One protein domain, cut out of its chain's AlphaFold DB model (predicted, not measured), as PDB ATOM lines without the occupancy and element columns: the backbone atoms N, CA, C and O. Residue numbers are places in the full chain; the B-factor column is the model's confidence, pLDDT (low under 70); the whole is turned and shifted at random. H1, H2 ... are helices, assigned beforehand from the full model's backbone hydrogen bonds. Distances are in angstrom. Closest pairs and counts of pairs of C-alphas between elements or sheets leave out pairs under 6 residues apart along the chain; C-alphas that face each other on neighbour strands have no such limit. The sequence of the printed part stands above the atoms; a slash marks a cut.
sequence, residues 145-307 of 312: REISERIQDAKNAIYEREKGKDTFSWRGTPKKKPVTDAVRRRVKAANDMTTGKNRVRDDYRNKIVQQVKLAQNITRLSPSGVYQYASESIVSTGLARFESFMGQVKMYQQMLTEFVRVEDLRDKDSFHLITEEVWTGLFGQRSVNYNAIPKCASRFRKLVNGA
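What this domain is: This is residues 145 to 307 of the 312 residues of the protein "ABC transporter permease" of Candidatus Poribacteria bacterium (UniProt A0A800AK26). A long, flat, loosely joined U of helices: H2 makes one long arm, the shorter H3 turns the corner at one end, and H4 folds back along H2, near it. H1 packs on H2 from the side away from H4, and beyond H4 a long tail with no named element leads to a small helix, H5, that sticks out free. The printed part has 163 residues with five named helices, H1 to H5 in chain order, and no named strand; its class is all helix. The whole is loose, with a radius of gyration of the C-alphas of 21.5 A, and spans 67 by 44 by 18 A.

How they stand to each other: Start with H1, residues 145 to 162, which touches H2, residues 181 to 219, through residues 189 to 204 of H2 alone. Look at Ile 151 and Lys 197, their closest C-alphas, 5.6 A apart; this helical hairpin runs opposite ways at a shallow tilt of 27 degrees. H3, residues 223 to 235, and H2 only just touch, only at the corner, with C-alphas 219 and 225 closest at 5.2 A. H4, residues 239 to 266, and H3 also only just touch, only at the corner, with C-alphas 233 and 240 closest at 6.5 A. H2 and H4 are near each other. H5, residues 300 to 305, is apart from H4. Every O i to N i+4 pair is within hydrogen-bond range in H1, H2, H3, H4 and H5.

Where its parts are: Find C-alpha 145 at (183.597, -36.304, 182.920), where H1 begins its 25.4 A. H2 runs 57.1 A to C-alpha 219 at (171.294, -24.625, 206.703). H3 covers 18.4 A, H4 40.2 A, and H5 8.8 A, ending at C-alpha 305, (182.807, 5.383, 185.236).

The domain as a whole: The C-alphas of Pro 178 and Pro 223, 67.6 A apart, are the two farthest apart. The printed part has no cut; the links H1 to H2 and H4 to H5 are long. Confidence is under 70 at residues 171 to 179, 269 to 270, 275 to 285 and 297 to 307.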
ATOM      1  N   ARG A 145     183.568 -35.225 183.912       85.19
ATOM      2  CA  ARG A 145     183.597 -36.304 182.920       85.19
ATOM      3  C   ARG A 145     182.207 -36.588 182.349       85.19
ATOM      4  O   ARG A 145     182.034 -36.502 181.142       85.19
ATOM      5  N   GLU A 146     181.211 -36.808 183.201       86.81
ATOM      6  CA  GLU A 146     179.829 -37.057 182.775       86.81
ATOM      7  C   GLU A 146     179.249 -35.880 181.973       86.81
ATOM      8  O   GLU A 146     178.557 -36.074 180.981       86.81
ATOM      9  N   ILE A 147     179.569 -34.635 182.339       87.31
ATOM     10  CA  ILE A 147     179.164 -33.465 181.547       87.31
ATOM     11  C   ILE A 147     179.864 -33.439 180.190       87.31
ATOM     12  O   ILE A 147     179.219 -33.152 179.181       87.31
ATOM     13  N   SER A 148     181.163 -33.742 180.139       86.31
ATOM     14  CA  SER A 148     181.876 -33.840 178.863       86.31
ATOM     15  C   SER A 148     181.328 -34.966 177.981       86.31
ATOM     16  O   SER A 148     181.202 -34.762 176.776       86.31
ATOM     17  N   GLU A 149     180.910 -36.082 178.582       89.81
ATOM     18  CA  GLU A 149     180.245 -37.205 177.915       89.81
ATOM     19  C   GLU A 149     178.875 -36.793 177.392       89.81
ATOM     20  O   GLU A 149     178.655 -36.878 176.196       89.81
ATOM     21  N   ARG A 150     178.007 -36.190 178.214       89.25
ATOM     22  CA  ARG A 150     176.700 -35.672 177.769       89.25
ATOM     23  C   ARG A 150     176.829 -34.644 176.644       89.25
ATOM     24  O   ARG A 150     176.009 -34.611 175.728       89.25
ATOM     25  N   ILE A 151     177.848 -33.783 176.701       88.19
ATOM     26  CA  ILE A 151     178.160 -32.839 175.618       88.19
ATOM     27  C   ILE A 151     178.586 -33.597 174.358       88.19
ATOM     28  O   ILE A 151     178.194 -33.212 173.256       88.19
ATOM     29  N   GLN A 152     179.394 -34.645 174.501       88.88
ATOM     30  CA  GLN A 152     179.840 -35.463 173.383       88.88
ATOM     31  C   GLN A 152     178.696 -36.292 172.793       88.88
ATOM     32  O   GLN A 152     178.554 -36.305 171.578       88.88
ATOM     33  N   ASP A 153     177.818 -36.868 173.607       90.69
ATOM     34  CA  ASP A 153     176.619 -37.592 173.185       90.69
ATOM     35  C   ASP A 153     175.647 -36.675 172.448       90.69
ATOM     36  O   ASP A 153     175.132 -37.031 171.391       90.69
ATOM     37  N   ALA A 154     175.458 -35.445 172.939       87.81
ATOM     38  CA  ALA A 154     174.668 -34.438 172.238       87.81
ATOM     39  C   ALA A 154     175.264 -34.098 170.860       87.81
ATOM     40  O   ALA A 154     174.519 -33.939 169.892       87.81
ATOM     41  N   LYS A 155     176.600 -34.024 170.740       86.00
ATOM     42  CA  LYS A 155     177.266 -33.867 169.435       86.00
ATOM     43  C   LYS A 155     177.104 -35.115 168.565       86.00
ATOM     44  O   LYS A 155     176.789 -34.973 167.388       86.00
ATOM     45  N   ASN A 156     177.289 -36.306 169.130       87.38
ATOM     46  CA  ASN A 156     177.212 -37.586 168.428       87.38
ATOM     47  C   ASN A 156     175.796 -37.842 167.894       87.38
ATOM     48  O   ASN A 156     175.645 -38.270 166.758       87.38
ATOM     49  N   ALA A 157     174.749 -37.505 168.648       88.19
ATOM     50  CA  ALA A 157     173.360 -37.638 168.205       88.19
ATOM     51  C   ALA A 157     173.045 -36.753 166.986       88.19
ATOM     52  O   ALA A 157     172.304 -37.154 166.086       88.19
ATOM     53  N   ILE A 158     173.618 -35.547 166.941       85.06
ATOM     54  CA  ILE A 158     173.496 -34.650 165.784       85.06
ATOM     55  C   ILE A 158     174.354 -35.163 164.628       85.06
ATOM     56  O   ILE A 158     173.904 -35.142 163.485       85.06
ATOM     57  N   TYR A 159     175.552 -35.672 164.928       83.75
ATOM     58  CA  TYR A 159     176.420 -36.308 163.946       83.75
ATOM     59  C   TYR A 159     175.722 -37.478 163.257       83.75
ATOM     60  O   TYR A 159     175.607 -37.456 162.042       83.75
ATOM     61  N   GLU A 160     175.172 -38.436 164.003       86.00
ATOM     62  CA  GLU A 160     174.484 -39.607 163.447       86.00
ATOM     63  C   GLU A 160     173.223 -39.226 162.653       86.00
ATOM     64  O   GLU A 160     172.983 -39.781 161.584       86.00
ATOM     65  N   ARG A 161     172.454 -38.216 163.090       84.12
ATOM     66  CA  ARG A 161     171.290 -37.701 162.334       84.12
ATOM     67  C   ARG A 161     171.676 -37.110 160.973       84.12
ATOM     68  O   ARG A 161     170.891 -37.135 160.017       84.12
ATOM     69  N   GLU A 162     172.855 -36.509 160.903       81.31
ATOM     70  CA  GLU A 162     173.345 -35.788 159.730       81.31
ATOM     71  C   GLU A 162     174.442 -36.549 158.970       81.31
ATOM     72  O   GLU A 162     174.949 -36.070 157.957       81.31
ATOM     73  N   LYS A 163     174.784 -37.757 159.419       78.38
ATOM     74  CA  LYS A 163     175.783 -38.634 158.811       78.38
ATOM     75  C   LYS A 163     175.337 -39.058 157.416       78.38
ATOM     76  O   LYS A 163     174.158 -39.299 157.168       78.38
ATOM     77  N   GLY A 164     176.281 -39.103 156.480       72.44
ATOM     78  CA  GLY A 164     176.000 -39.383 155.067       72.44
ATOM     79  C   GLY A 164     175.404 -38.201 154.290       72.44
ATOM     80  O   GLY A 164     175.342 -38.253 153.065       72.44
ATOM     81  N   LYS A 165     175.030 -37.105 154.961       76.00
ATOM     82  CA  LYS A 165     174.751 -35.816 154.320       76.00
ATOM     83  C   LYS A 165     176.048 -35.003 154.307       76.00
ATOM     84  O   LYS A 165     176.865 -35.106 155.221       76.00
ATOM     85  N   ASP A 166     176.260 -34.206 153.263       75.00
ATOM     86  CA  ASP A 166     177.435 -33.336 153.107       75.00
ATOM     87  C   ASP A 166     177.403 -32.144 154.090       75.00
ATOM     88  O   ASP A 166     177.247 -30.985 153.710       75.00
ATOM     89  N   THR A 167     177.492 -32.459 155.381       72.56
ATOM     90  CA  THR A 167     177.119 -31.578 156.491       72.56
ATOM     91  C   THR A 167     178.308 -31.228 157.397       72.56
ATOM     92  O   THR A 167     178.289 -30.194 158.059       72.56
ATOM     93  N   PHE A 168     179.379 -32.030 157.386       70.25
ATOM     94  CA  PHE A 168     180.550 -31.852 158.267       70.25
ATOM     95  C   PHE A 168     181.851 -31.494 157.539       70.25
ATOM     96  O   PHE A 168     182.840 -31.142 158.180       70.25
ATOM     97  N   SER A 169     181.864 -31.560 156.205       74.81
ATOM     98  CA  SER A 169     183.014 -31.143 155.403       74.81
ATOM     99  C   SER A 169     182.909 -29.660 155.065       74.81
ATOM    100  O   SER A 169     182.010 -29.251 154.339       74.81
ATOM    101  N   TRP A 170     183.849 -28.849 155.549       71.88
ATOM    102  CA  TRP A 170     183.959 -27.431 155.173       71.88
ATOM    103  C   TRP A 170     184.948 -27.189 154.026       71.88
ATOM    104  O   TRP A 170     185.120 -26.054 153.567       71.88
ATOM    105  N   ARG A 171     185.598 -28.247 153.531       68.25
ATOM    106  CA  ARG A 171     186.616 -28.168 152.481       68.25
ATOM    107  C   ARG A 171     185.970 -27.771 151.152       68.25
ATOM    108  O   ARG A 171     184.978 -28.365 150.750       68.25
ATOM    109  N   GLY A 172     186.526 -26.758 150.487       65.88
ATOM    110  CA  GLY A 172     185.994 -26.260 149.211       65.88
ATOM    111  C   GLY A 172     184.690 -25.461 149.328       65.88
ATOM    112  O   GLY A 172     184.070 -25.183 148.307       65.88
ATOM    113  N   THR A 173     184.267 -25.080 150.542       68.44
ATOM    114  CA  THR A 173     183.091 -24.214 150.721       68.44
ATOM    115  C   THR A 173     183.336 -22.873 150.012       68.44
ATOM    116  O   THR A 173     184.355 -22.231 150.297       68.44
ATOM    117  N   PRO A 174     182.454 -22.444 149.088       64.88
ATOM    118  CA  PRO A 174     182.577 -21.151 148.423       64.88
ATOM    119  C   PRO A 174     182.659 -20.028 149.456       64.88
ATOM    120  O   PRO A 174     181.923 -20.047 150.435       64.88
ATOM    121  N   LYS A 175     183.532 -19.038 149.244       64.12
ATOM    122  CA  LYS A 175     183.660 -17.871 150.141       64.12
ATOM    123  C   LYS A 175     182.612 -16.778 149.876       64.12
ATOM    124  O   LYS A 175     182.594 -15.779 150.582       64.12
ATOM    125  N   LYS A 176     181.789 -16.932 148.830       62.69
ATOM    126  CA  LYS A 176     180.763 -15.976 148.378       62.69
ATOM    127  C   LYS A 176     179.514 -16.725 147.902       62.69
ATOM    128  O   LYS A 176     179.616 -17.888 147.508       62.69
ATOM    129  N   LYS A 177     178.352 -16.065 147.934       61.47
ATOM    130  CA  LYS A 177     177.070 -16.599 147.432       61.47
ATOM    131  C   LYS A 177     177.104 -16.839 145.903       61.47
ATOM    132  O   LYS A 177     177.899 -16.191 145.225       61.47
ATOM    133  N   PRO A 178     176.252 -17.730 145.346       60.81
ATOM    134  CA  PRO A 178     175.104 -18.399 145.972       60.81
ATOM    135  C   PRO A 178     175.473 -19.578 146.880       60.81
ATOM    136  O   PRO A 178     176.374 -20.363 146.606       60.81
ATOM    137  N   VAL A 179     174.736 -19.694 147.986       65.06
ATOM    138  CA  VAL A 179     174.865 -20.785 148.960       65.06
ATOM    139  C   VAL A 179     174.172 -22.023 148.392       65.06
ATOM    140  O   VAL A 179     172.946 -22.046 148.305       65.06
ATOM    141  N   THR A 180     174.933 -23.055 148.030       73.00
ATOM    142  CA  THR A 180     174.379 -24.369 147.660       73.00
ATOM    143  C   THR A 180     173.594 -24.970 148.833       73.00
ATOM    144  O   THR A 180     173.955 -24.764 149.996       73.00
ATOM    145  N   ASP A 181     172.579 -25.797 148.568       77.19
ATOM    146  CA  ASP A 181     171.816 -26.505 149.614       77.19
ATOM    147  C   ASP A 181     172.695 -27.352 150.550       77.19
ATOM    148  O   ASP A 181     172.359 -27.575 151.713       77.19
ATOM    149  N   ALA A 182     173.855 -27.811 150.069       76.00
ATOM    150  CA  ALA A 182     174.880 -28.448 150.894       76.00
ATOM    151  C   ALA A 182     175.411 -27.503 151.988       76.00
ATOM    152  O   ALA A 182     175.413 -27.854 153.164       76.00
ATOM    153  N   VAL A 183     175.766 -26.265 151.637       77.75
ATOM    154  CA  VAL A 183     176.282 -25.278 152.593       77.75
ATOM    155  C   VAL A 183     175.207 -24.870 153.602       77.75
ATOM    156  O   VAL A 183     175.492 -24.794 154.794       77.75
ATOM    157  N   ARG A 184     173.945 -24.721 153.173       79.06
ATOM    158  CA  ARG A 184     172.822 -24.456 154.094       79.06
ATOM    159  C   ARG A 184     172.648 -25.573 155.132       79.06
ATOM    160  O   ARG A 184     172.383 -25.289 156.299       79.06
ATOM    161  N   ARG A 185     172.823 -26.837 154.728       80.00
ATOM    162  CA  ARG A 185     172.785 -27.996 155.639       80.00
ATOM    163  C   ARG A 185     173.943 -27.981 156.638       80.00
ATOM    164  O   ARG A 185     173.690 -28.148 157.829       80.00
ATOM    165  N   ARG A 186     175.171 -27.692 156.187       80.56
ATOM    166  CA  ARG A 186     176.363 -27.553 157.055       80.56
ATOM    167  C   ARG A 186     176.168 -26.487 158.131       80.56
ATOM    168  O   ARG A 186     176.383 -26.746 159.312       80.56
ATOM    169  N   VAL A 187     175.686 -25.310 157.729       80.81
ATOM    170  CA  VAL A 187     175.370 -24.197 158.638       80.81
ATOM    171  C   VAL A 187     174.322 -24.616 159.667       80.81
ATOM    172  O   VAL A 187     174.520 -24.419 160.866       80.81
ATOM    173  N   LYS A 188     173.216 -25.228 159.217       84.25
ATOM    174  CA  LYS A 188     172.149 -25.683 160.114       84.25
ATOM    175  C   LYS A 188     172.682 -26.673 161.150       84.25
ATOM    176  O   LYS A 188     172.427 -26.491 162.335       84.25
ATOM    177  N   ALA A 189     173.463 -27.664 160.733       83.06
ATOM    178  CA  ALA A 189     174.018 -28.651 161.652       83.06
ATOM    179  C   ALA A 189     175.036 -28.057 162.636       83.06
ATOM    180  O   ALA A 189     175.039 -28.441 163.804       83.06
ATOM    181  N   ALA A 190     175.857 -27.093 162.212       81.69
ATOM    182  CA  ALA A 190     176.771 -26.383 163.110       81.69
ATOM    183  C   ALA A 190     176.020 -25.555 164.175       81.69
ATOM    184  O   ALA A 190     176.390 -25.566 165.357       81.69
ATOM    185  N   ASN A 191     174.927 -24.893 163.785       84.06
ATOM    186  CA  ASN A 191     174.060 -24.156 164.707       84.06
ATOM    187  C   ASN A 191     173.310 -25.110 165.659       84.06
ATOM    188  O   ASN A 191     173.235 -24.854 166.867       84.06
ATOM    189  N   ASP A 192     172.814 -26.241 165.146       85.00
ATOM    190  CA  ASP A 192     172.156 -27.284 165.939       85.00
ATOM    191  C   ASP A 192     173.132 -27.893 166.962       85.00
ATOM    192  O   ASP A 192     172.770 -28.067 168.129       85.00
ATOM    193  N   MET A 193     174.396 -28.129 166.578       83.38
ATOM    194  CA  MET A 193     175.457 -28.587 167.487       83.38
ATOM    195  C   MET A 193     175.718 -27.587 168.610       83.38
ATOM    196  O   MET A 193     175.759 -27.971 169.779       83.38
ATOM    197  N   THR A 194     175.865 -26.305 168.281       82.44
ATOM    198  CA  THR A 194     176.094 -25.245 169.276       82.44
ATOM    199  C   THR A 194     174.920 -25.143 170.252       82.44
ATOM    200  O   THR A 194     175.114 -25.089 171.470       82.44
ATOM    201  N   THR A 195     173.692 -25.211 169.738       85.12
ATOM    202  CA  THR A 195     172.470 -25.189 170.555       85.12
ATOM    203  C   THR A 195     172.380 -26.414 171.470       85.12
ATOM    204  O   THR A 195     172.058 -26.275 172.650       85.12
ATOM    205  N   GLY A 196     172.715 -27.605 170.963       85.38
ATOM    206  CA  GLY A 196     172.768 -28.839 171.749       85.38
ATOM    207  C   GLY A 196     173.765 -28.761 172.908       85.38
ATOM    208  O   GLY A 196     173.393 -29.035 174.051       85.38
ATOM    209  N   LYS A 197     174.998 -28.293 172.649       85.88
ATOM    210  CA  LYS A 197     176.024 -28.080 173.692       85.88
ATOM    211  C   LYS A 197     175.533 -27.101 174.771       85.88
ATOM    212  O   LYS A 197     175.687 -27.365 175.965       85.88
ATOM    213  N   ASN A 198     174.918 -25.989 174.359       85.50
ATOM    214  CA  ASN A 198     174.419 -24.965 175.281       85.50
ATOM    215  C   ASN A 198     173.283 -25.479 176.175       85.50
ATOM    216  O   ASN A 198     173.279 -25.178 177.365       85.50
ATOM    217  N   ARG A 199     172.380 -26.321 175.651       86.81
ATOM    218  CA  ARG A 199     171.314 -26.946 176.457       86.81
ATOM    219  C   ARG A 199     171.866 -27.810 177.589       86.81
ATOM    220  O   ARG A 199     171.405 -27.680 178.717       86.81
ATOM    221  N   VAL A 200     172.870 -28.646 177.312       88.31
ATOM    222  CA  VAL A 200     173.510 -29.489 178.344       88.31
ATOM    223  C   VAL A 200     174.193 -28.622 179.406       88.31
ATOM    224  O   VAL A 200     174.075 -28.884 180.603       88.31
ATOM    225  N   ARG A 201     174.876 -27.555 178.980       85.88
ATOM    226  CA  ARG A 201     175.546 -26.603 179.878       85.88
ATOM    227  C   ARG A 201     174.548 -25.863 180.779       85.88
ATOM    228  O   ARG A 201     174.845 -25.639 181.951       85.88
ATOM    229  N   ASP A 202     173.383 -25.502 180.250       85.69
ATOM    230  CA  ASP A 202     172.317 -24.838 181.004       85.69
ATOM    231  C   ASP A 202     171.611 -25.787 181.985       85.69
ATOM    232  O   ASP A 202     171.388 -25.393 183.129       85.69
ATOM    233  N   ASP A 203     171.333 -27.037 181.593       87.69
ATOM    234  CA  ASP A 203     170.795 -28.062 182.509       87.69
ATOM    235  C   ASP A 203     171.744 -28.298 183.690       87.69
ATOM    236  O   ASP A 203     171.334 -28.263 184.852       87.69
ATOM    237  N   TYR A 204     173.043 -28.435 183.405       86.19
ATOM    238  CA  TYR A 204     174.064 -28.585 184.438       86.19
ATOM    239  C   TYR A 204     174.055 -27.415 185.427       86.19
ATOM    240  O   TYR A 204     173.992 -27.627 186.635       86.19
ATOM    241  N   ARG A 205     174.053 -26.172 184.933       83.69
ATOM    242  CA  ARG A 205     174.006 -24.974 185.791       83.69
ATOM    243  C   ARG A 205     172.747 -24.929 186.656       83.69
ATOM    244  O   ARG A 205     172.847 -24.587 187.832       83.69
ATOM    245  N   ASN A 206     171.589 -25.285 186.100       86.44
ATOM    246  CA  ASN A 206     170.333 -25.325 186.851       86.44
ATOM    247  C   ASN A 206     170.401 -26.331 188.009       86.44
ATOM    248  O   ASN A 206     169.963 -26.008 189.112       86.44
ATOM    249  N   LYS A 207     171.016 -27.503 187.795       85.88
ATOM    250  CA  LYS A 207     171.229 -28.509 188.850       85.88
ATOM    251  C   LYS A 207     172.134 -28.003 189.971       85.88
ATOM    252  O   LYS A 207     171.795 -28.180 191.137       85.88
ATOM    253  N   ILE A 208     173.225 -27.298 189.642       82.50
ATOM    254  CA  ILE A 208     174.089 -26.659 190.657       82.50
ATOM    255  C   ILE A 208     173.271 -25.691 191.515       82.50
ATOM    256  O   ILE A 208     173.333 -25.727 192.741       82.50
ATOM    257  N   VAL A 209     172.474 -24.829 190.879       84.69
ATOM    258  CA  VAL A 209     171.651 -23.847 191.592       84.69
ATOM    259  C   VAL A 209     170.629 -24.534 192.505       84.69
ATOM    260  O   VAL A 209     170.446 -24.104 193.643       84.69
ATOM    261  N   GLN A 210     169.985 -25.608 192.042       84.19
ATOM    262  CA  GLN A 210     169.033 -26.382 192.847       84.19
ATOM    263  C   GLN A 210     169.697 -27.045 194.058       84.19
ATOM    264  O   GLN A 210     169.166 -26.948 195.165       84.19
ATOM    265  N   GLN A 211     170.879 -27.636 193.877       82.81
ATOM    266  CA  GLN A 211     171.651 -28.231 194.967       82.81
ATOM    267  C   GLN A 211     172.017 -27.187 196.030       82.81
ATOM    268  O   GLN A 211     171.806 -27.416 197.222       82.81
ATOM    269  N   VAL A 212     172.499 -26.008 195.616       82.62
ATOM    270  CA  VAL A 212     172.834 -24.931 196.560       82.62
ATOM    271  C   VAL A 212     171.581 -24.415 197.273       82.62
ATOM    272  O   VAL A 212     171.631 -24.169 198.476       82.62
ATOM    273  N   LYS A 213     170.435 -24.299 196.588       84.31
ATOM    274  CA  LYS A 213     169.162 -23.921 197.230       84.31
ATOM    275  C   LYS A 213     168.720 -24.935 198.280       84.31
ATOM    276  O   LYS A 213     168.280 -24.528 199.353       84.31
ATOM    277  N   LEU A 214     168.859 -26.231 198.001       83.12
ATOM    278  CA  LEU A 214     168.561 -27.273 198.981       83.12
ATOM    279  C   LEU A 214     169.496 -27.164 200.193       83.12
ATOM    280  O   LEU A 214     169.012 -27.126 201.324       83.12
ATOM    281  N   ALA A 215     170.805 -27.029 199.957       81.75
ATOM    282  CA  ALA A 215     171.789 -26.836 201.022       81.75
ATOM    283  C   ALA A 215     171.437 -25.621 201.891       81.75
ATOM    284  O   ALA A 215     171.416 -25.717 203.115       81.75
ATOM    285  N   GLN A 216     171.073 -24.494 201.268       83.06
ATOM    286  CA  GLN A 216     170.647 -23.295 201.987       83.06
ATOM    287  C   GLN A 216     169.377 -23.524 202.806       83.06
ATOM    288  O   GLN A 216     169.305 -23.045 203.933       83.06
ATOM    289  N   ASN A 217     168.384 -24.242 202.282       84.44
ATOM    290  CA  ASN A 217     167.151 -24.526 203.020       84.44
ATOM    291  C   ASN A 217     167.408 -25.382 204.267       84.44
ATOM    292  O   ASN A 217     166.825 -25.103 205.311       84.44
ATOM    293  N   ILE A 218     168.317 -26.357 204.186       82.38
ATOM    294  CA  ILE A 218     168.734 -27.159 205.344       82.38
ATOM    295  C   ILE A 218     169.508 -26.284 206.339       82.38
ATOM    296  O   ILE A 218     169.184 -26.243 207.523       82.38
ATOM    297  N   THR A 219     170.477 -25.506 205.856       84.12
ATOM    298  CA  THR A 219     171.294 -24.625 206.703       84.12
ATOM    299  C   THR A 219     170.480 -23.498 207.353       84.12
ATOM    300  O   THR A 219     170.845 -23.025 208.426       84.12
ATOM    301  N   ARG A 220     169.337 -23.094 206.777       82.75
ATOM    302  CA  ARG A 220     168.399 -22.125 207.382       82.75
ATOM    303  C   ARG A 220     167.716 -22.633 208.655       82.75
ATOM    304  O   ARG A 220     167.174 -21.814 209.388       82.75
ATOM    305  N   LEU A 221     167.763 -23.933 208.954       81.69
ATOM    306  CA  LEU A 221     167.335 -24.452 210.262       81.69
ATOM    307  C   LEU A 221     168.251 -23.970 211.397       81.69
ATOM    308  O   LEU A 221     167.850 -23.950 212.559       81.69
ATOM    309  N   SER A 222     169.477 -23.555 211.066       84.62
ATOM    310  CA  SER A 222     170.401 -22.938 212.006       84.62
ATOM    311  C   SER A 222     170.214 -21.416 212.050       84.62
ATOM    312  O   SER A 222     170.321 -20.759 211.007       84.62
ATOM    313  N   PRO A 223     170.088 -20.810 213.246       80.44
ATOM    314  CA  PRO A 223     170.162 -19.359 213.409       80.44
ATOM    315  C   PRO A 223     171.451 -18.751 212.831       80.44
ATOM    316  O   PRO A 223     171.430 -17.643 212.295       80.44
ATOM    317  N   SER A 224     172.575 -19.482 212.902       80.94
ATOM    318  CA  SER A 224     173.867 -19.061 212.333       80.94
ATOM    319  C   SER A 224     173.813 -19.027 210.806       80.94
ATOM    320  O   SER A 224     174.268 -18.060 210.192       80.94
ATOM    321  N   GLY A 225     173.186 -20.038 210.195       79.88
ATOM    322  CA  GLY A 225     172.961 -20.095 208.751       79.88
ATOM    323  C   GLY A 225     172.086 -18.949 208.248       79.88
ATOM    324  O   GLY A 225     172.424 -18.295 207.261       79.88
ATOM    325  N   VAL A 226     171.001 -18.637 208.964       83.38
ATOM    326  CA  VAL A 226     170.124 -17.496 208.642       83.38
ATOM    327  C   VAL A 226     170.883 -16.173 208.729       83.38
ATOM    328  O   VAL A 226     170.823 -15.381 207.788       83.38
ATOM    329  N   TYR A 227     171.633 -15.946 209.811       84.06
ATOM    330  CA  TYR A 227     172.452 -14.742 209.969       84.06
ATOM    331  C   TYR A 227     173.477 -14.594 208.835       84.06
ATOM    332  O   TYR A 227     173.636 -13.507 208.267       84.06
ATOM    333  N   GLN A 228     174.152 -15.689 208.478       82.44
ATOM    334  CA  GLN A 228     175.148 -15.698 207.415       82.44
ATOM    335  C   GLN A 228     174.518 -15.361 206.059       82.44
ATOM    336  O   GLN A 228     174.972 -14.429 205.396       82.44
ATOM    337  N   TYR A 229     173.439 -16.042 205.669       81.88
ATOM    338  CA  TYR A 229     172.779 -15.786 204.386       81.88
ATOM    339  C   TYR A 229     172.130 -14.404 204.313       81.88
ATOM    340  O   TYR A 229     172.167 -13.766 203.260       81.88
ATOM    341  N   ALA A 230     171.574 -13.910 205.421       82.12
ATOM    342  CA  ALA A 230     171.059 -12.550 205.487       82.12
ATOM    343  C   ALA A 230     172.187 -11.531 205.262       82.12
ATOM    344  O   ALA A 230     172.065 -10.670 204.390       82.12
ATOM    345  N   SER A 231     173.322 -11.693 205.945       81.19
ATOM    346  CA  SER A 231     174.502 -10.836 205.763       81.19
ATOM    347  C   SER A 231     175.034 -10.884 204.324       81.19
ATOM    348  O   SER A 231     175.278  -9.843 203.715       81.19
ATOM    349  N   GLU A 232     175.136 -12.076 203.733       82.81
ATOM    350  CA  GLU A 232     175.556 -12.269 202.338       82.81
ATOM    351  C   GLU A 232     174.595 -11.619 201.329       82.81
ATOM    352  O   GLU A 232     175.031 -11.079 200.305       82.81
ATOM    353  N   SER A 233     173.285 -11.667 201.597       79.62
ATOM    354  CA  SER A 233     172.272 -11.046 200.737       79.62
ATOM    355  C   SER A 233     172.378  -9.519 200.747       79.62
ATOM    356  O   SER A 233     172.307  -8.890 199.690       79.62
ATOM    357  N   ILE A 234     172.655  -8.930 201.913       79.00
ATOM    358  CA  ILE A 234     172.773  -7.480 202.100       79.00
ATOM    359  C   ILE A 234     174.045  -6.957 201.445       79.00
ATOM    360  O   ILE A 234     174.010  -5.997 200.672       79.00
ATOM    361  N   VAL A 235     175.168  -7.635 201.685       77.25
ATOM    362  CA  VAL A 235     176.468  -7.272 201.102       77.25
ATOM    363  C   VAL A 235     176.529  -7.628 199.607       77.25
ATOM    364  O   VAL A 235     177.450  -7.225 198.900       77.25
ATOM    365  N   SER A 236     175.495  -8.293 199.072       72.44
ATOM    366  CA  SER A 236     175.430  -8.730 197.676       72.44
ATOM    367  C   SER A 236     176.639  -9.597 197.313       72.44
ATOM    368  O   SER A 236     177.311  -9.358 196.313       72.44
ATOM    369  N   THR A 237     176.962 -10.590 198.135       74.06
ATOM    370  CA  THR A 237     178.077 -11.532 197.899       74.06
ATOM    371  C   THR A 237     177.629 -12.993 197.864       74.06
ATOM    372  O   THR A 237     178.423 -13.849 197.488       74.06
ATOM    373  N   GLY A 238     176.356 -13.277 198.169       76.38
ATOM    374  CA  GLY A 238     175.791 -14.632 198.177       76.38
ATOM    375  C   GLY A 238     175.125 -15.094 196.871       76.38
ATOM    376  O   GLY A 238     175.142 -14.414 195.839       76.38
ATOM    377  N   LEU A 239     174.461 -16.254 196.951       77.94
ATOM    378  CA  LEU A 239     173.765 -16.927 195.841       77.94
ATOM    379  C   LEU A 239     172.808 -16.009 195.064       77.94
ATOM    380  O   LEU A 239     172.753 -16.086 193.842       77.94
ATOM    381  N   ALA A 240     172.097 -15.105 195.743       75.19
ATOM    382  CA  ALA A 240     171.169 -14.173 195.096       75.19
ATOM    383  C   ALA A 240     171.862 -13.275 194.052       75.19
ATOM    384  O   ALA A 240     171.316 -13.024 192.974       75.19
ATOM    385  N   ARG A 241     173.099 -12.830 194.323       78.12
ATOM    386  CA  ARG A 241     173.894 -12.097 193.330       78.12
ATOM    387  C   ARG A 241     174.322 -13.007 192.194       78.12
ATOM    388  O   ARG A 241     174.283 -12.566 191.052       78.12
ATOM    389  N   PHE A 242     174.742 -14.233 192.498       79.50
ATOM    390  CA  PHE A 242     175.117 -15.195 191.468       79.50
ATOM    391  C   PHE A 242     173.944 -15.473 190.521       79.50
ATOM    392  O   PHE A 242     174.119 -15.371 189.314       79.50
ATOM    393  N   GLU A 243     172.735 -15.717 191.034       80.00
ATOM    394  CA  GLU A 243     171.539 -15.906 190.203       80.00
ATOM    395  C   GLU A 243     171.203 -14.664 189.377       80.00
ATOM    396  O   GLU A 243     170.980 -14.773 188.173       80.00
ATOM    397  N   SER A 244     171.220 -13.475 189.989       80.75
ATOM    398  CA  SER A 244     170.981 -12.220 189.266       80.75
ATOM    399  C   SER A 244     172.024 -11.988 188.169       80.75
ATOM    400  O   SER A 244     171.682 -11.587 187.055       80.75
ATOM    401  N   PHE A 245     173.293 -12.273 188.457       81.75
ATOM    402  CA  PHE A 245     174.389 -12.182 187.499       81.75
ATOM    403  C   PHE A 245     174.220 -13.193 186.365       81.75
ATOM    404  O   PHE A 245     174.305 -12.819 185.200       81.75
ATOM    405  N   MET A 246     173.922 -14.453 186.680       81.69
ATOM    406  CA  MET A 246     173.704 -15.493 185.677       81.69
ATOM    407  C   MET A 246     172.476 -15.202 184.811       81.69
ATOM    408  O   MET A 246     172.522 -15.417 183.601       81.69
ATOM    409  N   GLY A 247     171.413 -14.647 185.396       83.19
ATOM    410  CA  GLY A 247     170.256 -14.138 184.662       83.19
ATOM    411  C   GLY A 247     170.647 -13.027 183.686       83.19
ATOM    412  O   GLY A 247     170.314 -13.108 182.506       83.19
ATOM    413  N   GLN A 248     171.436 -12.046 184.138       83.12
ATOM    414  CA  GLN A 248     171.971 -10.980 183.278       83.12
ATOM    415  C   GLN A 248     172.859 -11.532 182.156       83.12
ATOM    416  O   GLN A 248     172.726 -11.103 181.013       83.12
ATOM    417  N   VAL A 249     173.729 -12.504 182.449       83.50
ATOM    418  CA  VAL A 249     174.578 -13.169 181.447       83.50
ATOM    419  C   VAL A 249     173.724 -13.896 180.411       83.50
ATOM    420  O   VAL A 249     173.997 -13.778 179.220       83.50
ATOM    421  N   LYS A 250     172.669 -14.603 180.832       82.31
ATOM    422  CA  LYS A 250     171.766 -15.319 179.923       82.31
ATOM    423  C   LYS A 250     170.971 -14.363 179.034       82.31
ATOM    424  O   LYS A 250     170.914 -14.569 177.825       82.31
ATOM    425  N   MET A 251     170.413 -13.297 179.609       82.69
ATOM    426  CA  MET A 251     169.740 -12.245 178.841       82.69
ATOM    427  C   MET A 251     170.701 -11.581 177.854       82.69
ATOM    428  O   MET A 251     170.352 -11.358 176.700       82.69
ATOM    429  N   TYR A 252     171.931 -11.297 178.287       84.81
ATOM    430  CA  TYR A 252     172.958 -10.732 177.423       84.81
ATOM    431  C   TYR A 252     173.333 -11.672 176.281       84.81
ATOM    432  O   TYR A 252     173.415 -11.230 175.140       84.81
ATOM    433  N   GLN A 253     173.509 -12.963 176.564       82.50
ATOM    434  CA  GLN A 253     173.764 -13.974 175.546       82.50
ATOM    435  C   GLN A 253     172.631 -14.000 174.514       82.50
ATOM    436  O   GLN A 253     172.915 -13.974 173.325       82.50
ATOM    437  N   GLN A 254     171.367 -13.977 174.949       83.25
ATOM    438  CA  GLN A 254     170.210 -13.927 174.048       83.25
ATOM    439  C   GLN A 254     170.190 -12.649 173.200       83.25
ATOM    440  O   GLN A 254     170.041 -12.737 171.985       83.25
ATOM    441  N   MET A 255     170.399 -11.480 173.814       84.12
ATOM    442  CA  MET A 255     170.475 -10.203 173.093       84.12
ATOM    443  C   MET A 255     171.621 -10.185 172.082       84.12
ATOM    444  O   MET A 255     171.443  -9.710 170.966       84.12
ATOM    445  N   LEU A 256     172.792 -10.707 172.453       84.44
ATOM    446  CA  LEU A 256     173.951 -10.776 171.571       84.44
ATOM    447  C   LEU A 256     173.717 -11.767 170.430       84.44
ATOM    448  O   LEU A 256     174.030 -11.447 169.290       84.44
ATOM    449  N   THR A 257     173.148 -12.942 170.707       81.94
ATOM    450  CA  THR A 257     172.790 -13.923 169.674       81.94
ATOM    451  C   THR A 257     171.767 -13.350 168.697       81.94
ATOM    452  O   THR A 257     171.937 -13.521 167.494       81.94
ATOM    453  N   GLU A 258     170.752 -12.634 169.185       84.00
ATOM    454  CA  GLU A 258     169.750 -12.001 168.322       84.00
ATOM    455  C   GLU A 258     170.342 -10.840 167.520       84.00
ATOM    456  O   GLU A 258     170.103 -10.734 166.322       84.00
ATOM    457  N   PHE A 259     171.184 -10.009 168.138       85.19
ATOM    458  CA  PHE A 259     171.908  -8.954 167.430       85.19
ATOM    459  C   PHE A 259     172.789  -9.526 166.315       85.19
ATOM    460  O   PHE A 259     172.713  -9.062 165.179       85.19
ATOM    461  N   VAL A 260     173.580 -10.562 166.624       82.62
ATOM    462  CA  VAL A 260     174.410 -11.263 165.636       82.62
ATOM    463  C   VAL A 260     173.528 -11.808 164.524       82.62
ATOM    464  O   VAL A 260     173.827 -11.541 163.372       82.62
ATOM    465  N   ARG A 261     172.415 -12.480 164.846       81.31
ATOM    466  CA  ARG A 261     171.455 -13.003 163.864       81.31
ATOM    467  C   ARG A 261     170.890 -11.903 162.958       81.31
ATOM    468  O   ARG A 261     170.804 -12.109 161.753       81.31
ATOM    469  N   VAL A 262     170.492 -10.752 163.502       84.38
ATOM    470  CA  VAL A 262     169.914  -9.642 162.723       84.38
ATOM    471  C   VAL A 262     170.952  -9.001 161.801       84.38
ATOM    472  O   VAL A 262     170.653  -8.766 160.631       84.38
ATOM    473  N   GLU A 263     172.160  -8.726 162.293       82.06
ATOM    474  CA  GLU A 263     173.235  -8.162 161.464       82.06
ATOM    475  C   GLU A 263     173.707  -9.144 160.391       82.06
ATOM    476  O   GLU A 263     173.915  -8.777 159.237       82.06
ATOM    477  N   ASP A 264     173.777 -10.419 160.740       77.69
ATOM    478  CA  ASP A 264     174.106 -11.498 159.825       77.69
ATOM    479  C   ASP A 264     173.014 -11.713 158.752       77.69
ATOM    480  O   ASP A 264     173.340 -11.943 157.591       77.69
ATOM    481  N   LEU A 265     171.725 -11.534 159.075       79.88
ATOM    482  CA  LEU A 265     170.628 -11.508 158.091       79.88
ATOM    483  C   LEU A 265     170.691 -10.298 157.145       79.88
ATOM    484  O   LEU A 265     170.215 -10.380 156.009       79.88
ATOM    485  N   ARG A 266     171.261  -9.172 157.594       78.69
ATOM    486  CA  ARG A 266     171.480  -7.973 156.764       78.69
ATOM    487  C   ARG A 266     172.666  -8.131 155.819       78.69
ATOM    488  O   ARG A 266     172.734  -7.419 154.813       78.69
ATOM    489  N   ASP A 267     173.602  -9.020 156.137       74.56
ATOM    490  CA  ASP A 267     174.726  -9.338 155.273       74.56
ATOM    491  C   ASP A 267     174.310 -10.356 154.203       74.56
ATOM    492  O   ASP A 267     174.108 -11.550 154.445       74.56
ATOM    493  N   LYS A 268     174.189  -9.867 152.966       70.38
ATOM    494  CA  LYS A 268     173.862 -10.715 151.822       70.38
ATOM    495  C   LYS A 268     174.961 -11.722 151.515       70.38
ATOM    496  O   LYS A 268     174.619 -12.708 150.880       70.38
ATOM    497  N   ASP A 269     176.194 -11.548 151.978       69.38
ATOM    498  CA  ASP A 269     177.307 -12.461 151.708       69.38
ATOM    499  C   ASP A 269     177.593 -13.440 152.860       69.38
ATOM    500  O   ASP A 269     178.360 -14.386 152.673       69.38
ATOM    501  N   SER A 270     176.938 -13.283 154.018       68.50
ATOM    502  CA  SER A 270     177.139 -14.172 155.168       68.50
ATOM    503  C   SER A 270     176.420 -15.522 155.031       68.50
ATOM    504  O   SER A 270     175.395 -15.664 154.350       68.50
ATOM    505  N   PHE A 271     176.977 -16.532 155.705       70.44
ATOM    506  CA  PHE A 271     176.490 -17.911 155.732       70.44
ATOM    507  C   PHE A 271     175.545 -18.217 156.898       70.44
ATOM    508  O   PHE A 271     175.051 -19.337 156.973       70.44
ATOM    509  N   HIS A 272     175.261 -17.263 157.783       75.25
ATOM    510  CA  HIS A 272     174.393 -17.453 158.948       75.25
ATOM    511  C   HIS A 272     174.883 -18.479 159.987       75.25
ATOM    512  O   HIS A 272     174.105 -19.226 160.592       75.25
ATOM    513  N   LEU A 273     176.201 -18.508 160.199       71.44
ATOM    514  CA  LEU A 273     176.877 -19.325 161.209       71.44
ATOM    515  C   LEU A 273     176.854 -18.640 162.580       71.44
ATOM    516  O   LEU A 273     177.411 -17.562 162.756       71.44
ATOM    517  N   ILE A 274     176.266 -19.309 163.570       70.38
ATOM    518  CA  ILE A 274     176.216 -18.874 164.970       70.38
ATOM    519  C   ILE A 274     176.875 -19.975 165.810       70.38
ATOM    520  O   ILE A 274     176.218 -20.878 166.329       70.38
ATOM    521  N   THR A 275     178.205 -19.928 165.898       68.50
ATOM    522  CA  THR A 275     179.033 -20.921 166.602       68.50
ATOM    523  C   THR A 275     180.055 -20.241 167.520       68.50
ATOM    524  O   THR A 275     180.485 -19.122 167.250       68.50
ATOM    525  N   GLU A 276     180.436 -20.915 168.614       62.62
ATOM    526  CA  GLU A 276     181.562 -20.508 169.481       62.62
ATOM    527  C   GLU A 276     182.922 -20.688 168.771       62.62
ATOM    528  O   GLU A 276     183.896 -20.028 169.125       62.62
ATOM    529  N   GLU A 277     183.008 -21.582 167.780       61.91
ATOM    530  CA  GLU A 277     184.251 -21.881 167.064       61.91
ATOM    531  C   GLU A 277     184.482 -20.865 165.935       61.91
ATOM    532  O   GLU A 277     183.687 -20.748 165.000       61.91
ATOM    533  N   VAL A 278     185.580 -20.111 166.022       54.88
ATOM    534  CA  VAL A 278     185.893 -19.032 165.078       54.88
ATOM    535  C   VAL A 278     186.469 -19.605 163.780       54.88
ATOM    536  O   VAL A 278     187.670 -19.829 163.652       54.88
ATOM    537  N   TRP A 279     185.611 -19.793 162.780       60.06
ATOM    538  CA  TRP A 279     186.004 -20.103 161.404       60.06
ATOM    539  C   TRP A 279     186.192 -18.807 160.600       60.06
ATOM    540  O   TRP A 279     185.285 -18.347 159.909       60.06
ATOM    541  N   THR A 280     187.381 -18.207 160.690       52.62
ATOM    542  CA  THR A 280     187.723 -16.856 160.182       52.62
ATOM    543  C   THR A 280     187.458 -16.597 158.688       52.62
ATOM    544  O   THR A 280     187.498 -15.446 158.259       52.62
ATOM    545  N   GLY A 281     187.159 -17.624 157.886       58.38
ATOM    546  CA  GLY A 281     186.886 -17.507 156.447       58.38
ATOM    547  C   GLY A 281     185.418 -17.622 156.012       58.38
ATOM    548  O   GLY A 281     185.160 -17.490 154.819       58.38
ATOM    549  N   LEU A 282     184.484 -17.904 156.930       62.78
ATOM    550  CA  LEU A 282     183.058 -18.150 156.630       62.78
ATOM    551  C   LEU A 282     182.116 -17.087 157.221       62.78
ATOM    552  O   LEU A 282     180.903 -17.178 157.054       62.78
ATOM    553  N   PHE A 283     182.659 -16.091 157.917       67.06
ATOM    554  CA  PHE A 283     181.893 -14.950 158.408       67.06
ATOM    555  C   PHE A 283     181.911 -13.810 157.391       67.06
ATOM    556  O   PHE A 283     182.898 -13.621 156.674       67.06
ATOM    557  N   GLY A 284     180.827 -13.033 157.361       65.69
ATOM    558  CA  GLY A 284     180.776 -11.776 156.626       65.69
ATOM    559  C   GLY A 284     181.929 -10.849 157.025       65.69
ATOM    560  O   GLY A 284     182.224 -10.673 158.205       65.69
ATOM    561  N   GLN A 285     182.601 -10.259 156.034       68.88
ATOM    562  CA  GLN A 285     183.717  -9.317 156.236       68.88
ATOM    563  C   GLN A 285     183.228  -7.885 156.513       68.88
ATOM    564  O   GLN A 285     184.029  -6.958 156.641       68.88
ATOM    565  N   ARG A 286     181.908  -7.679 156.574       73.38
ATOM    566  CA  ARG A 286     181.305  -6.373 156.823       73.38
ATOM    567  C   ARG A 286     181.663  -5.897 158.230       73.38
ATOM    568  O   ARG A 286     181.395  -6.580 159.216       73.38
ATOM    569  N   SER A 287     182.237  -4.700 158.330       74.25
ATOM    570  CA  SER A 287     182.523  -4.092 159.626       74.25
ATOM    571  C   SER A 287     181.218  -3.766 160.357       74.25
ATOM    572  O   SER A 287     180.325  -3.101 159.828       74.25
ATOM    573  N   VAL A 288     181.101  -4.249 161.593       76.31
ATOM    574  CA  VAL A 288     179.981  -3.936 162.485       76.31
ATOM    575  C   VAL A 288     180.385  -2.759 163.368       76.31
ATOM    576  O   VAL A 288     181.481  -2.737 163.929       76.31
ATOM    577  N   ASN A 289     179.505  -1.766 163.505       79.94
ATOM    578  CA  ASN A 289     179.765  -0.623 164.376       79.94
ATOM    579  C   ASN A 289     179.841  -1.090 165.838       79.94
ATOM    580  O   ASN A 289     178.851  -1.560 166.399       79.94
ATOM    581  N   TYR A 290     181.000  -0.905 166.475       76.62
ATOM    582  CA  TYR A 290     181.236  -1.288 167.870       76.62
ATOM    583  C   TYR A 290     180.202  -0.702 168.845       76.62
ATOM    584  O   TYR A 290     179.849  -1.329 169.844       76.62
ATOM    585  N   ASN A 291     179.683   0.496 168.562       82.31
ATOM    586  CA  ASN A 291     178.695   1.149 169.419       82.31
ATOM    587  C   ASN A 291     177.278   0.584 169.271       82.31
ATOM    588  O   ASN A 291     176.475   0.779 170.180       82.31
ATOM    589  N   ALA A 292     176.985  -0.122 168.176       80.81
ATOM    590  CA  ALA A 292     175.701  -0.786 167.956       80.81
ATOM    591  C   ALA A 292     175.617  -2.159 168.645       80.81
ATOM    592  O   ALA A 292     174.515  -2.660 168.859       80.81
ATOM    593  N   ILE A 293     176.759  -2.751 169.019       82.38
ATOM    594  CA  ILE A 293     176.798  -4.028 169.735       82.38
ATOM    595  C   ILE A 293     176.105  -3.832 171.090       82.38
ATOM    596  O   ILE A 293     176.516  -2.940 171.848       82.38
ATOM    597  N   PRO A 294     175.081  -4.645 171.429       81.06
ATOM    598  CA  PRO A 294     174.462  -4.584 172.739       81.06
ATOM    599  C   PRO A 294     175.574  -4.755 173.760       81.06
ATOM    600  O   PRO A 294     176.353  -5.701 173.707       81.06
ATOM    601  N   LYS A 295     175.707  -3.791 174.664       80.06
ATOM    602  CA  LYS A 295     176.689  -3.883 175.740       80.06
ATOM    603  C   LYS A 295     176.009  -4.621 176.875       80.06
ATOM    604  O   LYS A 295     174.841  -4.352 177.154       80.06
ATOM    605  N   CYS A 296     176.722  -5.536 177.529       70.50
ATOM    606  CA  CYS A 296     176.197  -6.179 178.725       70.50
ATOM    607  C   CYS A 296     175.843  -5.063 179.706       70.50
ATOM    608  O   CYS A 296     176.728  -4.352 180.192       70.50
ATOM    609  N   ALA A 297     174.541  -4.843 179.896       64.56
ATOM    610  CA  ALA A 297     173.996  -3.818 180.767       64.56
ATOM    611  C   ALA A 297     174.153  -4.301 182.202       64.56
ATOM    612  O   ALA A 297     173.192  -4.539 182.923       64.56
ATOM    613  N   SER A 298     175.392  -4.506 182.611       47.41
ATOM    614  CA  SER A 298     175.689  -4.774 183.984       47.41
ATOM    615  C   SER A 298     175.902  -3.416 184.638       47.41
ATOM    616  O   SER A 298     176.620  -2.529 184.161       47.41
ATOM    617  N   ARG A 299     175.254  -3.250 185.782       46.34
ATOM    618  CA  ARG A 299     175.434  -2.149 186.734       46.34
ATOM    619  C   ARG A 299     176.922  -1.876 187.078       46.34
ATOM    620  O   ARG A 299     177.207  -0.883 187.734       46.34
ATOM    621  N   PHE A 300     177.863  -2.701 186.598       42.81
ATOM    622  CA  PHE A 300     179.318  -2.524 186.636       42.81
ATOM    623  C   PHE A 300     179.809  -1.203 186.037       42.81
ATOM    624  O   PHE A 300     180.758  -0.632 186.567       42.81
ATOM    625  N   ARG A 301     179.188  -0.673 184.970       37.06
ATOM    626  CA  ARG A 301     179.698   0.567 184.352       37.06
ATOM    627  C   ARG A 301     179.542   1.793 185.260       37.06
ATOM    628  O   ARG A 301     180.375   2.686 185.184       37.06
ATOM    629  N   LYS A 302     178.538   1.838 186.147       38.00
ATOM    630  CA  LYS A 302     178.376   2.973 187.076       38.00
ATOM    631  C   LYS A 302     179.474   3.039 188.143       38.00
ATOM    632  O   LYS A 302     179.807   4.138 188.560       38.00
ATOM    633  N   LEU A 303     180.069   1.909 188.533       39.19
ATOM    634  CA  LEU A 303     181.165   1.890 189.510       39.19
ATOM    635  C   LEU A 303     182.528   2.202 188.876       39.19
ATOM    636  O   LEU A 303     183.357   2.835 189.510       39.19
ATOM    637  N   VAL A 304     182.744   1.822 187.611       37.81
ATOM    638  CA  VAL A 304     184.005   2.117 186.903       37.81
ATOM    639  C   VAL A 304     184.015   3.527 186.297       37.81
ATOM    640  O   VAL A 304     185.048   4.186 186.305       37.81
ATOM    641  N   ASN A 305     182.875   4.034 185.813       35.12
ATOM    642  CA  ASN A 305     182.807   5.383 185.236       35.12
ATOM    643  C   ASN A 305     182.575   6.488 186.277       35.12
ATOM    644  O   ASN A 305     182.917   7.629 185.993       35.12
ATOM    645  N   GLY A 306     182.050   6.169 187.467       35.50
ATOM    646  CA  GLY A 306     181.976   7.125 188.582       35.50
ATOM    647  C   GLY A 306     183.345   7.471 189.183       35.50
ATOM    648  O   GLY A 306     183.472   8.483 189.848       35.50
ATOM    649  N   ALA A 307     184.383   6.672 188.906       40.16
ATOM    650  CA  ALA A 307     185.763   6.954 189.306       40.16
ATOM    651  C   ALA A 307     186.545   7.783 188.269       40.16
ATOM    652  O   ALA A 307     187.712   8.096 188.481       40.16
TER     653      ALA A 307